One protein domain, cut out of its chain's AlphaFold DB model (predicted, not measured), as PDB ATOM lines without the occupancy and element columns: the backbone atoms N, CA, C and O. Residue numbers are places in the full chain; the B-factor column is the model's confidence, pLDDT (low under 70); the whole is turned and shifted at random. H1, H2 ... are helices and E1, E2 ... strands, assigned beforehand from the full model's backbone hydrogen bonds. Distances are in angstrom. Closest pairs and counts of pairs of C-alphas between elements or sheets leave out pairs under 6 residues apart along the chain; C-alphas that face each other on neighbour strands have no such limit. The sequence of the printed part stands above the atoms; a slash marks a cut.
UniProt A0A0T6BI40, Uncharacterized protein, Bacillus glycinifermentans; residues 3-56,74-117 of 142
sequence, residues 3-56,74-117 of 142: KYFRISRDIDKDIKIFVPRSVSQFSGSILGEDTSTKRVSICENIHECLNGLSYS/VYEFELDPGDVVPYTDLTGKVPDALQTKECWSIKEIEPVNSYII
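AT A GLANCE: This is residues 3 to 56 and 74 to 117 of the 142 residues of an uncharacterized protein of Bacillus glycinifermentans (UniProt A0A0T6BI40). With little regular structure, this compact body has the antiparallel sheet E1 - E3 - E5 at one end, H2 and H3 at the other, E2 paired with E4 between, and H1 over one sheet face. Residues 9 to 39 loop along one side. Of 98 printed residues, 37 are in E1 E2 H1 E3 H2 H3 E4 E5; the class is mixed, the radius of gyration of the C-alphas 12.7 A, the spans 34 by 32 by 22 A.

HOW THE PARTS SIT: E1, residues 3 to 8, and E3, residues 74 to 79, are antiparallel, with N 4 and O 77 within hydrogen-bond range at 2.9 A. H1, residues 46 to 51, is on the sheet at a height of 8.8 A.

IN THESE COORDINATES: E1 is 17.2 A long from C-alpha 3 at (-39.132, 38.502, 54.494); E5, residues 113 to 117, ends at C-alpha 117 at (-22.639, 39.747, 49.121).

THE WHOLE: Residues 57 to 73 are cut out; C-alphas 56 and 74 are 20.7 A apart. Residues 24 to 29, 54 and 56 have pLDDT under 70.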
ATOM      1  N   LYS A   3     -40.280  38.272  55.373       96.88
ATOM      2  CA  LYS A   3     -39.132  38.502  54.494       96.88
ATOM      3  C   LYS A   3     -38.729  37.217  53.789       96.88
ATOM      4  O   LYS A   3     -38.644  36.166  54.418       96.88
ATOM      5  N   TYR A   4     -38.444  37.339  52.501       97.69
ATOM      6  CA  TYR A   4     -37.912  36.267  51.675       97.69
ATOM      7  C   TYR A   4     -36.767  36.777  50.814       97.69
ATOM      8  O   TYR A   4     -36.658  37.971  50.538       97.69
ATOM      9  N   PHE A   5     -35.930  35.855  50.359       96.94
ATOM     10  CA  PHE A   5     -34.703  36.158  49.647       96.94
ATOM     11  C   PHE A   5     -34.570  35.297  48.397       96.94
ATOM     12  O   PHE A   5     -35.110  34.194  48.314       96.94
ATOM     13  N   ARG A   6     -33.833  35.809  47.414       95.19
ATOM     14  CA  ARG A   6     -33.385  35.059  46.240       95.19
ATOM     15  C   ARG A   6     -31.978  35.485  45.869       95.19
ATOM     16  O   ARG A   6     -31.669  36.672  45.902       95.19
ATOM     17  N   ILE A   7     -31.158  34.532  45.438       93.19
ATOM     18  CA  ILE A   7     -29.776  34.793  45.035       93.19
ATOM     19  C   ILE A   7     -29.587  34.613  43.526       93.19
ATOM     20  O   ILE A   7     -30.208  33.761  42.890       93.19
ATOM     21  N   SER A   8     -28.721  35.446  42.951       91.19
ATOM     22  CA  SER A   8     -28.268  35.401  41.564       91.19
ATOM     23  C   SER A   8     -26.741  35.400  41.494       91.19
ATOM     24  O   SER A   8     -26.082  36.187  42.170       91.19
ATOM     25  N   ARG A   9     -26.184  34.552  40.619       88.81
ATOM     26  CA  ARG A   9     -24.759  34.584  40.232       88.81
ATOM     27  C   ARG A   9     -24.433  35.711  39.250       88.81
ATOM     28  O   ARG A   9     -23.279  36.085  39.101       88.81
ATOM     29  N   ASP A  10     -25.447  36.229  38.566       90.00
ATOM     30  CA  ASP A  10     -25.329  37.403  37.707       90.00
ATOM     31  C   ASP A  10     -25.491  38.653  38.580       90.00
ATOM     32  O   ASP A  10     -26.605  38.952  39.032       90.00
ATOM     33  N   ILE A  11     -24.363  39.303  38.879       91.94
ATOM     34  CA  ILE A  11     -24.286  40.496  39.733       91.94
ATOM     35  C   ILE A  11     -24.623  41.786  38.981       91.94
ATOM     36  O   ILE A  11     -25.088  42.745  39.594       91.94
ATOM     37  N   ASP A  12     -24.433  41.795  37.660       91.00
ATOM     38  CA  ASP A  12     -24.645  42.974  36.815       91.00
ATOM     39  C   ASP A  12     -26.129  43.164  36.489       91.00
ATOM     40  O   ASP A  12     -26.603  44.273  36.226       91.00
ATOM     41  N   LYS A  13     -26.899  42.076  36.522       87.88
ATOM     42  CA  LYS A  13     -28.330  42.123  36.263       87.88
ATOM     43  C   LYS A  13     -29.096  42.704  37.443       87.88
ATOM     44  O   LYS A  13     -28.978  42.256  38.581       87.88
ATOM     45  N   ASP A  14     -29.962  43.667  37.151       89.88
ATOM     46  CA  ASP A  14     -30.915  44.220  38.108       89.88
ATOM     47  C   ASP A  14     -32.350  43.863  37.718       89.88
ATOM     48  O   ASP A  14     -32.936  44.436  36.798       89.88
ATOM     49  N   ILE A  15     -32.902  42.844  38.378       93.69
ATOM     50  CA  ILE A  15     -34.245  42.341  38.089       93.69
ATOM     51  C   ILE A  15     -35.261  43.136  38.907       93.69
ATOM     52  O   ILE A  15     -35.314  43.007  40.124       93.69
ATOM     53  N   LYS A  16     -36.102  43.920  38.227       95.50
ATOM     54  CA  LYS A  16     -37.189  44.680  38.867       95.50
ATOM     55  C   LYS A  16     -38.439  43.852  39.151       95.50
ATOM     56  O   LYS A  16     -39.152  44.148  40.095       95.50
ATOM     57  N   ILE A  17     -38.701  42.826  38.341       97.00
ATOM     58  CA  ILE A  17     -39.873  41.956  38.485       97.00
ATOM     59  C   ILE A  17     -39.437  40.515  38.244       97.00
ATOM     60  O   ILE A  17     -38.870  40.186  37.195       97.00
ATOM     61  N   PHE A  18     -39.728  39.643  39.203       96.81
ATOM     62  CA  PHE A  18     -39.550  38.208  39.065       96.81
ATOM     63  C   PHE A  18     -40.865  37.578  38.629       96.81
ATOM     64  O   PHE A  18     -41.841  37.539  39.373       96.81
ATOM     65  N   VAL A  19     -40.866  37.063  37.402       96.19
ATOM     66  CA  VAL A  19     -42.020  36.379  36.819       96.19
ATOM     67  C   VAL A  19     -41.877  34.872  37.038       96.19
ATOM     68  O   VAL A  19     -40.821  34.333  36.683       96.19
ATOM     69  N   PRO A  20     -42.909  34.172  37.549       95.56
ATOM     70  CA  PRO A  20     -42.911  32.723  37.680       95.56
ATOM     71  C   PRO A  20     -42.591  32.006  36.369       95.56
ATOM     72  O   PRO A  20     -43.219  32.237  35.329       95.56
ATOM     73  N   ARG A  21     -41.624  31.089  36.413       91.25
ATOM     74  CA  ARG A  21     -41.201  30.285  35.258       91.25
ATOM     75  C   ARG A  21     -41.087  28.820  35.646       91.25
ATOM     76  O   ARG A  21     -40.873  28.488  36.807       91.25
ATOM     77  N   SER A  22     -41.276  27.956  34.660       87.44
ATOM     78  CA  SER A  22     -41.021  26.523  34.787       87.44
ATOM     79  C   SER A  22     -39.511  26.293  34.738       87.44
ATOM     80  O   SER A  22     -38.819  26.924  33.931       87.44
ATOM     81  N   VAL A  23     -38.998  25.410  35.593       80.06
ATOM     82  CA  VAL A  23     -37.587  25.006  35.568       80.06
ATOM     83  C   VAL A  23     -37.370  24.098  34.357       80.06
ATOM     84  O   VAL A  23     -38.177  23.214  34.079       80.06
ATOM     85  N   SER A  24     -36.306  24.335  33.589       68.38
ATOM     86  CA  SER A  24     -35.975  23.465  32.457       68.38
ATOM     87  C   SER A  24     -35.356  22.172  32.984       68.38
ATOM     88  O   SER A  24     -34.485  22.223  33.845       68.38
ATOM     89  N   GLN A  25     -35.706  21.017  32.411       60.19
ATOM     90  CA  GLN A  25     -35.026  19.750  32.738       60.19
ATOM     91  C   GLN A  25     -33.507  19.805  32.485       60.19
ATOM     92  O   GLN A  25     -32.753  19.007  33.030       60.19
ATOM     93  N   PHE A  26     -33.045  20.750  31.662       54.25
ATOM     94  CA  PHE A  26     -31.629  20.938  31.357       54.25
ATOM     95  C   PHE A  26     -30.920  21.929  32.294       54.25
ATOM     96  O   PHE A  26     -29.707  22.083  32.193       54.25
ATOM     97  N   SER A  27     -31.635  22.629  33.185       59.09
ATOM     98  CA  SER A  27     -31.063  23.701  34.016       59.09
ATOM     99  C   SER A  27     -30.607  23.236  35.404       59.09
ATOM    100  O   SER A  27     -30.854  23.935  36.379       59.09
ATOM    101  N   GLY A  28     -29.957  22.073  35.503       60.84
ATOM    102  CA  GLY A  28     -29.453  21.560  36.786       60.84
ATOM    103  C   GLY A  28     -30.548  21.159  37.784       60.84
ATOM    104  O   GLY A  28     -30.281  21.129  38.978       60.84
ATOM    105  N   SER A  29     -31.766  20.870  37.304       64.88
ATOM    106  CA  SER A  29     -32.886  20.408  38.136       64.88
ATOM    107  C   SER A  29     -32.586  19.060  38.782       64.88
ATOM    108  O   SER A  29     -32.006  18.177  38.138       64.88
ATOM    109  N   ILE A  30     -33.053  18.865  40.012       71.88
ATOM    110  CA  ILE A  30     -32.884  17.599  40.725       71.88
ATOM    111  C   ILE A  30     -33.844  16.553  40.142       71.88
ATOM    112  O   ILE A  30     -34.974  16.849  39.746       71.88
ATOM    113  N   LEU A  31     -33.394  15.298  40.049       74.44
ATOM    114  CA  LEU A  31     -34.235  14.209  39.553       74.44
ATOM    115  C   LEU A  31     -35.495  14.072  40.423       74.44
ATOM    116  O   LEU A  31     -35.399  13.855  41.627       74.44
ATOM    117  N   GLY A  32     -36.669  14.141  39.793       79.50
ATOM    118  CA  GLY A  32     -37.960  14.067  40.486       79.50
ATOM    119  C   GLY A  32     -38.534  15.422  40.901       79.50
ATOM    120  O   GLY A  32     -39.647  15.457  41.419       79.50
ATOM    121  N   GLU A  33     -37.829  16.524  40.639       85.81
ATOM    122  CA  GLU A  33     -38.379  17.867  40.796       85.81
ATOM    123  C   GLU A  33     -39.535  18.108  39.806       85.81
ATOM    124  O   GLU A  33     -39.465  17.765  38.622       85.81
ATOM    125  N   ASP A  34     -40.615  18.723  40.281       88.94
ATOM    126  CA  ASP A  34     -41.712  19.223  39.464       88.94
ATOM    127  C   ASP A  34     -41.169  20.341  38.578       88.94
ATOM    128  O   ASP A  34     -40.924  21.452  39.035       88.94
ATOM    129  N   THR A  35     -40.992  20.074  37.291       88.50
ATOM    130  CA  THR A  35     -40.538  21.072  36.313       88.50
ATOM    131  C   THR A  35     -41.692  21.824  35.653       88.50
ATOM    132  O   THR A  35     -41.469  22.760  34.892       88.50
ATOM    133  N   SER A  36     -42.941  21.445  35.934       89.69
ATOM    134  CA  SER A  36     -44.124  21.975  35.254       89.69
ATOM    135  C   SER A  36     -44.653  23.249  35.911       89.69
ATOM    136  O   SER A  36     -44.974  24.215  35.211       89.69
ATOM    137  N   THR A  37     -44.682  23.292  37.246       92.19
ATOM    138  CA  THR A  37     -45.205  24.435  37.998       92.19
ATOM    139  C   THR A  37     -44.338  25.670  37.766       92.19
ATOM    140  O   THR A  37     -43.136  25.658  38.032       92.19
ATOM    141  N   LYS A  38     -44.947  26.763  37.293       94.06
ATOM    142  CA  LYS A  38     -44.269  28.059  37.199       94.06
ATOM    143  C   LYS A  38     -44.129  28.660  38.591       94.06
ATOM    144  O   LYS A  38     -45.139  28.861  39.261       94.06
ATOM    145  N   ARG A  39     -42.902  28.981  38.998       94.38
ATOM    146  CA  ARG A  39     -42.635  29.642  40.282       94.38
ATOM    147  C   ARG A  39     -41.476  30.620  40.215       94.38
ATOM    148  O   ARG A  39     -40.709  30.637  39.251       94.38
ATOM    149  N   VAL A  40     -41.349  31.399  41.277       94.69
ATOM    150  CA  VAL A  40     -40.102  32.020  41.707       94.69
ATOM    151  C   VAL A  40     -39.668  31.314  42.991       94.69
ATOM    152  O   VAL A  40     -40.377  31.385  43.993       94.69
ATOM    153  N   SER A  41     -38.526  30.625  42.948       93.25
ATOM    154  CA  SER A  41     -37.907  30.027  44.138       93.25
ATOM    155  C   SER A  41     -37.301  31.118  45.019       93.25
ATOM    156  O   SER A  41     -36.542  31.961  44.519       93.25
ATOM    157  N   ILE A  42     -37.658  31.101  46.297       95.56
ATOM    158  CA  ILE A  42     -37.239  32.046  47.335       95.56
ATOM    159  C   ILE A  42     -36.978  31.281  48.639       95.56
ATOM    160  O   ILE A  42     -37.513  30.192  48.818       95.56
ATOM    161  N   CYS A  43     -36.209  31.839  49.571       95.31
ATOM    162  CA  CYS A  43     -36.018  31.241  50.901       95.31
ATOM    163  C   CYS A  43     -36.221  32.277  52.007       95.31
ATOM    164  O   CYS A  43     -36.204  33.478  51.758       95.31
ATOM    165  N   GLU A  44     -36.409  31.822  53.242       94.38
ATOM    166  CA  GLU A  44     -36.671  32.698  54.396       94.38
ATOM    167  C   GLU A  44     -35.433  33.486  54.856       94.38
ATOM    168  O   GLU A  44     -35.551  34.456  55.600       94.38
ATOM    169  N   ASN A  45     -34.234  33.082  54.428       93.12
ATOM    170  CA  ASN A  45     -32.986  33.792  54.687       93.12
ATOM    171  C   ASN A  45     -31.927  33.471  53.613       93.12
ATOM    172  O   ASN A  45     -32.081  32.535  52.826       93.12
ATOM    173  N   ILE A  46     -30.845  34.253  53.597       92.50
ATOM    174  CA  ILE A  46     -29.751  34.141  52.618       92.50
ATOM    175  C   ILE A  46     -29.043  32.785  52.707       92.50
ATOM    176  O   ILE A  46     -28.733  32.208  51.671       92.50
ATOM    177  N   HIS A  47     -28.803  32.262  53.914       89.25
ATOM    178  CA  HIS A  47     -28.103  30.987  54.104       89.25
ATOM    179  C   HIS A  47     -28.842  29.840  53.399       89.25
ATOM    180  O   HIS A  47     -28.239  29.088  52.641       89.25
ATOM    181  N   GLU A  48     -30.165  29.779  53.539       89.19
ATOM    182  CA  GLU A  48     -30.983  28.766  52.861       89.19
ATOM    183  C   GLU A  48     -30.998  28.956  51.333       89.19
ATOM    184  O   GLU A  48     -30.923  27.988  50.579       89.19
ATOM    185  N   CYS A  49     -30.983  30.204  50.844       89.81
ATOM    186  CA  CYS A  49     -30.799  30.459  49.411       89.81
ATOM    187  C   CYS A  49     -29.447  29.955  48.887       89.81
ATOM    188  O   CYS A  49     -29.370  29.522  47.738       89.81
ATOM    189  N   LEU A  50     -28.386  30.046  49.694       87.75
ATOM    190  CA  LEU A  50     -27.055  29.555  49.333       87.75
ATOM    191  C   LEU A  50     -27.025  28.023  49.291       87.75
ATOM    192  O   LEU A  50     -26.391  27.472  48.396       87.75
ATOM    193  N   ASN A  51     -27.777  27.345  50.163       80.75
ATOM    194  CA  ASN A  51     -27.929  25.886  50.135       80.75
ATOM    195  C   ASN A  51     -28.567  25.384  48.832       80.75
ATOM    196  O   ASN A  51     -28.250  24.291  48.384       80.75
ATOM    197  N   GLY A  52     -29.439  26.181  48.206       71.50
ATOM    198  CA  GLY A  52     -30.036  25.861  46.904       71.50
ATOM    199  C   GLY A  52     -29.140  26.154  45.692       71.50
ATOM    200  O   GLY A  52     -29.513  25.855  44.556       71.50
ATOM    201  N   LEU A  53     -27.965  26.765  45.879       76.19
ATOM    202  CA  LEU A  53     -27.022  26.985  44.784       76.19
ATOM    203  C   LEU A  53     -26.158  25.734  44.606       76.19
ATOM    204  O   LEU A  53     -25.404  25.352  45.487       76.19
ATOM    205  N   SER A  54     -26.218  25.113  43.427       68.12
ATOM    206  CA  SER A  54     -25.366  23.959  43.118       68.12
ATOM    207  C   SER A  54     -23.899  24.386  42.982       68.12
ATOM    208  O   SER A  54     -23.525  25.046  42.007       68.12
ATOM    209  N   TYR A  55     -23.072  24.023  43.959       70.50
ATOM    210  CA  TYR A  55     -21.615  24.159  43.904       70.50
ATOM    211  C   TYR A  55     -20.984  22.823  43.525       70.50
ATOM    212  O   TYR A  55     -21.511  21.764  43.853       70.50
ATOM    213  N   SER A  56     -19.861  22.850  42.812       64.69
ATOM    214  CA  SER A  56     -19.068  21.622  42.652       64.69
ATOM    215  C   SER A  56     -18.251  21.339  43.916       64.69
ATOM    216  O   SER A  56     -17.919  22.260  44.655       64.69
ATOM    217  N   VAL A  74     -28.139  39.442  46.010       96.44
ATOM    218  CA  VAL A  74     -29.282  39.086  46.847       96.44
ATOM    219  C   VAL A  74     -30.435  40.020  46.513       96.44
ATOM    220  O   VAL A  74     -30.251  41.229  46.395       96.44
ATOM    221  N   TYR A  75     -31.621  39.450  46.365       97.56
ATOM    222  CA  TYR A  75     -32.886  40.158  46.228       97.56
ATOM    223  C   TYR A  75     -33.737  39.877  47.460       97.56
ATOM    224  O   TYR A  75     -33.919  38.712  47.809       97.56
ATOM    225  N   GLU A  76     -34.249  40.927  48.097       97.50
ATOM    226  CA  GLU A  76     -35.119  40.851  49.273       97.50
ATOM    227  C   GLU A  76     -36.561  41.176  48.885       97.50
ATOM    228  O   GLU A  76     -36.811  42.123  48.140       97.50
ATOM    229  N   PHE A  77     -37.510  40.408  49.411       98.00
ATOM    230  CA  PHE A  77     -38.942  40.545  49.165       98.00
ATOM    231  C   PHE A  77     -39.695  40.625  50.492       98.00
ATOM    232  O   PHE A  77     -39.370  39.906  51.436       98.00
ATOM    233  N   GLU A  78     -40.755  41.427  50.532       97.75
ATOM    234  CA  GLU A  78     -41.747  41.406  51.607       97.75
ATOM    235  C   GLU A  78     -43.052  40.846  51.048       97.75
ATOM    236  O   GLU A  78     -43.687  41.470  50.202       97.75
ATOM    237  N   LEU A  79     -43.431  39.643  51.485       96.88
ATOM    238  CA  LEU A  79     -44.591  38.920  50.959       96.88
ATOM    239  C   LEU A  79     -45.553  38.543  52.084       96.88
ATOM    240  O   LEU A  79     -45.156  38.349  53.239       96.88
ATOM    241  N   ASP A  80     -46.832  38.402  51.755       95.00
ATOM    242  CA  ASP A  80     -47.791  37.810  52.678       95.00
ATOM    243  C   ASP A  80     -47.600  36.286  52.723       95.00
ATOM    244  O   ASP A  80     -47.516  35.654  51.670       95.00
ATOM    245  N   PRO A  81     -47.569  35.652  53.914       89.00
ATOM    246  CA  PRO A  81     -47.355  34.207  54.017       89.00
ATOM    247  C   PRO A  81     -48.363  33.361  53.225       89.00
ATOM    248  O   PRO A  81     -48.037  32.262  52.799       89.00
ATOM    249  N   GLY A  82     -49.582  33.870  53.003       91.25
ATOM    250  CA  GLY A  82     -50.603  33.196  52.192       91.25
ATOM    251  C   GLY A  82     -50.324  33.190  50.684       91.25
ATOM    252  O   GLY A  82     -50.973  32.442  49.956       91.25
ATOM    253  N   ASP A  83     -49.373  33.998  50.213       92.81
ATOM    254  CA  ASP A  83     -48.967  34.080  48.805       92.81
ATOM    255  C   ASP A  83     -47.755  33.198  48.474       92.81
ATOM    256  O   ASP A  83     -47.342  33.113  47.313       92.81
ATOM    257  N   VAL A  84     -47.206  32.520  49.483       96.56
ATOM    258  CA  VAL A  84     -46.026  31.667  49.371       96.56
ATOM    259  C   VAL A  84     -46.412  30.226  49.686       96.56
ATOM    260  O   VAL A  84     -47.061  29.944  50.689       96.56
ATOM    261  N   VAL A  85     -45.993  29.294  48.834       96.50
ATOM    262  CA  VAL A  85     -46.067  27.861  49.129       96.50
ATOM    263  C   VAL A  85     -44.848  27.504  49.984       96.50
ATOM    264  O   VAL A  85     -43.721  27.639  49.489       96.50
ATOM    265  N   PRO A  86     -45.035  27.089  51.248       95.81
ATOM    266  CA  PRO A  86     -43.927  26.809  52.146       95.81
ATOM    267  C   PRO A  86     -43.219  25.510  51.760       95.81
ATOM    268  O   PRO A  86     -43.826  24.585  51.218       95.81
ATOM    269  N   TYR A  87     -41.941  25.405  52.118       93.75
ATOM    270  CA  TYR A  87     -41.101  24.236  51.842       93.75
ATOM    271  C   TYR A  87     -41.695  22.905  52.341       93.75
ATOM    272  O   TYR A  87     -41.505  21.857  51.719       93.75
ATOM    273  N   THR A  88     -42.477  22.927  53.428       93.94
ATOM    274  CA  THR A  88     -43.175  21.747  53.973       93.94
ATOM    275  C   THR A  88     -44.166  21.132  52.989       93.94
ATOM    276  O   THR A  88     -44.352  19.915  52.973       93.94
ATOM    277  N   ASP A  89     -44.751  21.961  52.129       94.38
ATOM    278  CA  ASP A  89     -45.766  21.568  51.153       94.38
ATOM    279  C   ASP A  89     -45.130  21.217  49.795       94.38
ATOM    280  O   ASP A  89     -45.801  20.721  48.885       94.38
ATOM    281  N   LEU A  90     -43.821  21.453  49.659       92.12
ATOM    282  CA  LEU A  90     -43.047  21.198  48.448       92.12
ATOM    283  C   LEU A  90     -42.298  19.869  48.473       92.12
ATOM    284  O   LEU A  90     -41.800  19.464  47.436       92.12
ATOM    285  N   THR A  91     -42.271  19.134  49.581       82.12
ATOM    286  CA  THR A  91     -41.496  17.880  49.719       82.12
ATOM    287  C   THR A  91     -41.791  16.806  48.660       82.12
ATOM    288  O   THR A  91     -40.905  16.049  48.277       82.12
ATOM    289  N   GLY A  92     -43.023  16.752  48.140       82.44
ATOM    290  CA  GLY A  92     -43.413  15.863  47.034       82.44
ATOM    291  C   GLY A  92     -43.177  16.431  45.629       82.44
ATOM    292  O   GLY A  92     -43.471  15.758  44.644       82.44
ATOM    293  N   LYS A  93     -42.706  17.676  45.531       86.25
ATOM    294  CA  LYS A  93     -42.478  18.433  44.289       86.25
ATOM    295  C   LYS A  93     -41.024  18.858  44.114       86.25
ATOM    296  O   LYS A  93     -40.579  19.037  42.993       86.25
ATOM    297  N   VAL A  94     -40.298  19.042  45.203       87.81
ATOM    298  CA  VAL A  94     -38.899  19.446  45.270       87.81
ATOM    299  C   VAL A  94     -38.276  18.522  46.313       87.81
ATOM    300  O   VAL A  94     -38.519  18.711  47.510       87.81
ATOM    301  N   PRO A  95     -37.579  17.457  45.880       83.94
ATOM    302  CA  PRO A  95     -37.120  16.394  46.775       83.94
ATOM    303  C   PRO A  95     -36.263  16.870  47.955       83.94
ATOM    304  O   PRO A  95     -36.242  16.222  48.999       83.94
ATOM    305  N   ASP A  96     -35.569  17.991  47.794       83.00
ATOM    306  CA  ASP A  96     -34.649  18.596  48.750       83.00
ATOM    307  C   ASP A  96     -35.200  19.865  49.429       83.00
ATOM    308  O   ASP A  96     -34.473  20.524  50.171       83.00
ATOM    309  N   ALA A  97     -36.487  20.200  49.250       87.88
ATOM    310  CA  ALA A  97     -37.069  21.418  49.826       87.88
ATOM    311  C   ALA A  97     -36.967  21.486  51.356       87.88
ATOM    312  O   ALA A  97     -36.881  22.577  51.906       87.88
ATOM    313  N   LEU A  98     -36.956  20.355  52.077       87.94
ATOM    314  CA  LEU A  98     -36.753  20.380  53.535       87.94
ATOM    315  C   LEU A  98     -35.337  20.820  53.913       87.94
ATOM    316  O   LEU A  98     -35.149  21.424  54.968       87.94
ATOM    317  N   GLN A  99     -34.356  20.477  53.082       84.31
ATOM    318  CA  GLN A  99     -32.942  20.733  53.301       84.31
ATOM    319  C   GLN A  99     -32.580  22.158  52.891       84.31
ATOM    320  O   GLN A  99     -31.907  22.845  53.648       84.31
ATOM    321  N   THR A 100     -33.060  22.609  51.732       83.31
ATOM    322  CA  THR A 100     -32.810  23.965  51.214       83.31
ATOM    323  C   THR A 100     -33.788  25.004  51.756       83.31
ATOM    324  O   THR A 100     -33.633  26.194  51.489       83.31
ATOM    325  N   LYS A 101     -34.841  24.562  52.459       90.38
ATOM    326  CA  LYS A 101     -35.996  25.378  52.871       90.38
ATOM    327  C   LYS A 101     -36.519  26.264  51.737       90.38
ATOM    328  O   LYS A 101     -36.913  27.412  51.951       90.38
ATOM    329  N   GLU A 102     -36.504  25.728  50.515       91.25
ATOM    330  CA  GLU A 102     -37.025  26.413  49.341       91.25
ATOM    331  C   GLU A 102     -38.532  26.610  49.477       91.25
ATOM    332  O   GLU A 102     -39.283  25.662  49.682       91.25
ATOM    333  N   CYS A 103     -38.975  27.847  49.296       95.38
ATOM    334  CA  CYS A 103     -40.369  28.240  49.197       95.38
ATOM    335  C   CYS A 103     -40.662  28.734  47.774       95.38
ATOM    336  O   CYS A 103     -39.771  29.198  47.057       95.38
ATOM    337  N   TRP A 104     -41.929  28.687  47.359       96.44
ATOM    338  CA  TRP A 104     -42.342  29.159  46.035       96.44
ATOM    339  C   TRP A 104     -43.308  30.330  46.119       96.44
ATOM    340  O   TRP A 104     -44.359  30.224  46.743       96.44
ATOM    341  N   SER A 105     -43.027  31.393  45.366       96.88
ATOM    342  CA  SER A 105     -44.082  32.303  44.918       96.88
ATOM    343  C   SER A 105     -44.607  31.855  43.554       96.88
ATOM    344  O   SER A 105     -43.837  31.661  42.608       96.88
ATOM    345  N   ILE A 106     -45.926  31.697  43.438       95.56
ATOM    346  CA  ILE A 106     -46.617  31.379  42.173       95.56
ATOM    347  C   ILE A 106     -47.153  32.629  41.459       95.56
ATOM    348  O   ILE A 106     -47.806  32.521  40.420       95.56
ATOM    349  N   LYS A 107     -46.880  33.815  42.012       95.75
ATOM    350  CA  LYS A 107     -47.250  35.125  41.470       95.75
ATOM    351  C   LYS A 107     -45.995  35.913  41.096       95.75
ATOM    352  O   LYS A 107     -44.884  35.558  41.487       95.75
ATOM    353  N   GLU A 108     -46.177  36.976  40.322       97.31
ATOM    354  CA  GLU A 108     -45.108  37.950  40.097       97.31
ATOM    355  C   GLU A 108     -44.776  38.667  41.406       97.31
ATOM    356  O   GLU A 108     -45.675  38.987  42.183       97.31
ATOM    357  N   ILE A 109     -43.484  38.878  41.655       97.50
ATOM    358  CA  ILE A 109     -42.991  39.548  42.861       97.50
ATOM    359  C   ILE A 109     -41.929  40.584  42.501       97.50
ATOM    360  O   ILE A 109     -41.136  40.388  41.573       97.50
ATOM    361  N   GLU A 110     -41.901  41.671  43.262       97.75
ATOM    362  CA  GLU A 110     -40.941  42.763  43.117       97.75
ATOM    363  C   GLU A 110     -40.026  42.796  44.343       97.75
ATOM    364  O   GLU A 110     -40.522  42.711  45.471       97.75
ATOM    365  N   PRO A 111     -38.698  42.881  44.160       97.50
ATOM    366  CA  PRO A 111     -37.795  43.025  45.285       97.50
ATOM    367  C   PRO A 111     -37.951  44.417  45.901       97.50
ATOM    368  O   PRO A 111     -37.961  45.424  45.194       97.50
ATOM    369  N   VAL A 112     -38.015  44.473  47.229       97.31
ATOM    370  CA  VAL A 112     -37.986  45.731  47.990       97.31
ATOM    371  C   VAL A 112     -36.561  46.263  48.143       97.31
ATOM    372  O   VAL A 112     -36.367  47.461  48.325       97.31
ATOM    373  N   ASN A 113     -35.564  45.376  48.047       95.75
ATOM    374  CA  ASN A 113     -34.152  45.730  48.079       95.75
ATOM    375  C   ASN A 113     -33.307  44.731  47.269       95.75
ATOM    376  O   ASN A 113     -33.714  43.588  47.035       95.75
ATOM    377  N   SER A 114     -32.109  45.147  46.863       95.69
ATOM    378  CA  SER A 114     -31.089  44.238  46.349       95.69
ATOM    379  C   SER A 114     -29.690  44.728  46.689       95.69
ATOM    380  O   SER A 114     -29.403  45.910  46.519       95.69
ATOM    381  N   TYR A 115     -28.810  43.813  47.072       94.75
ATOM    382  CA  TYR A 115     -27.426  44.114  47.433       94.75
ATOM    383  C   TYR A 115     -26.494  42.992  46.987       94.75
ATOM    384  O   TYR A 115     -26.931  41.928  46.539       94.75
ATOM    385  N   ILE A 116     -25.193  43.252  47.067       95.00
ATOM    386  CA  ILE A 116     -24.155  42.281  46.729       95.00
ATOM    387  C   ILE A 116     -23.576  41.738  48.027       95.00
ATOM    388  O   ILE A 116     -23.257  42.510  48.932       95.00
ATOM    389  N   ILE A 117     -23.427  40.420  48.093       94.50
ATOM    390  CA  ILE A 117     -22.639  39.747  49.121       94.50
ATOM    391  C   ILE A 117     -21.350  39.199  48.517       94.50
ATOM    392  O   ILE A 117     -21.313  38.810  47.345       94.50
TER     393      ILE A 117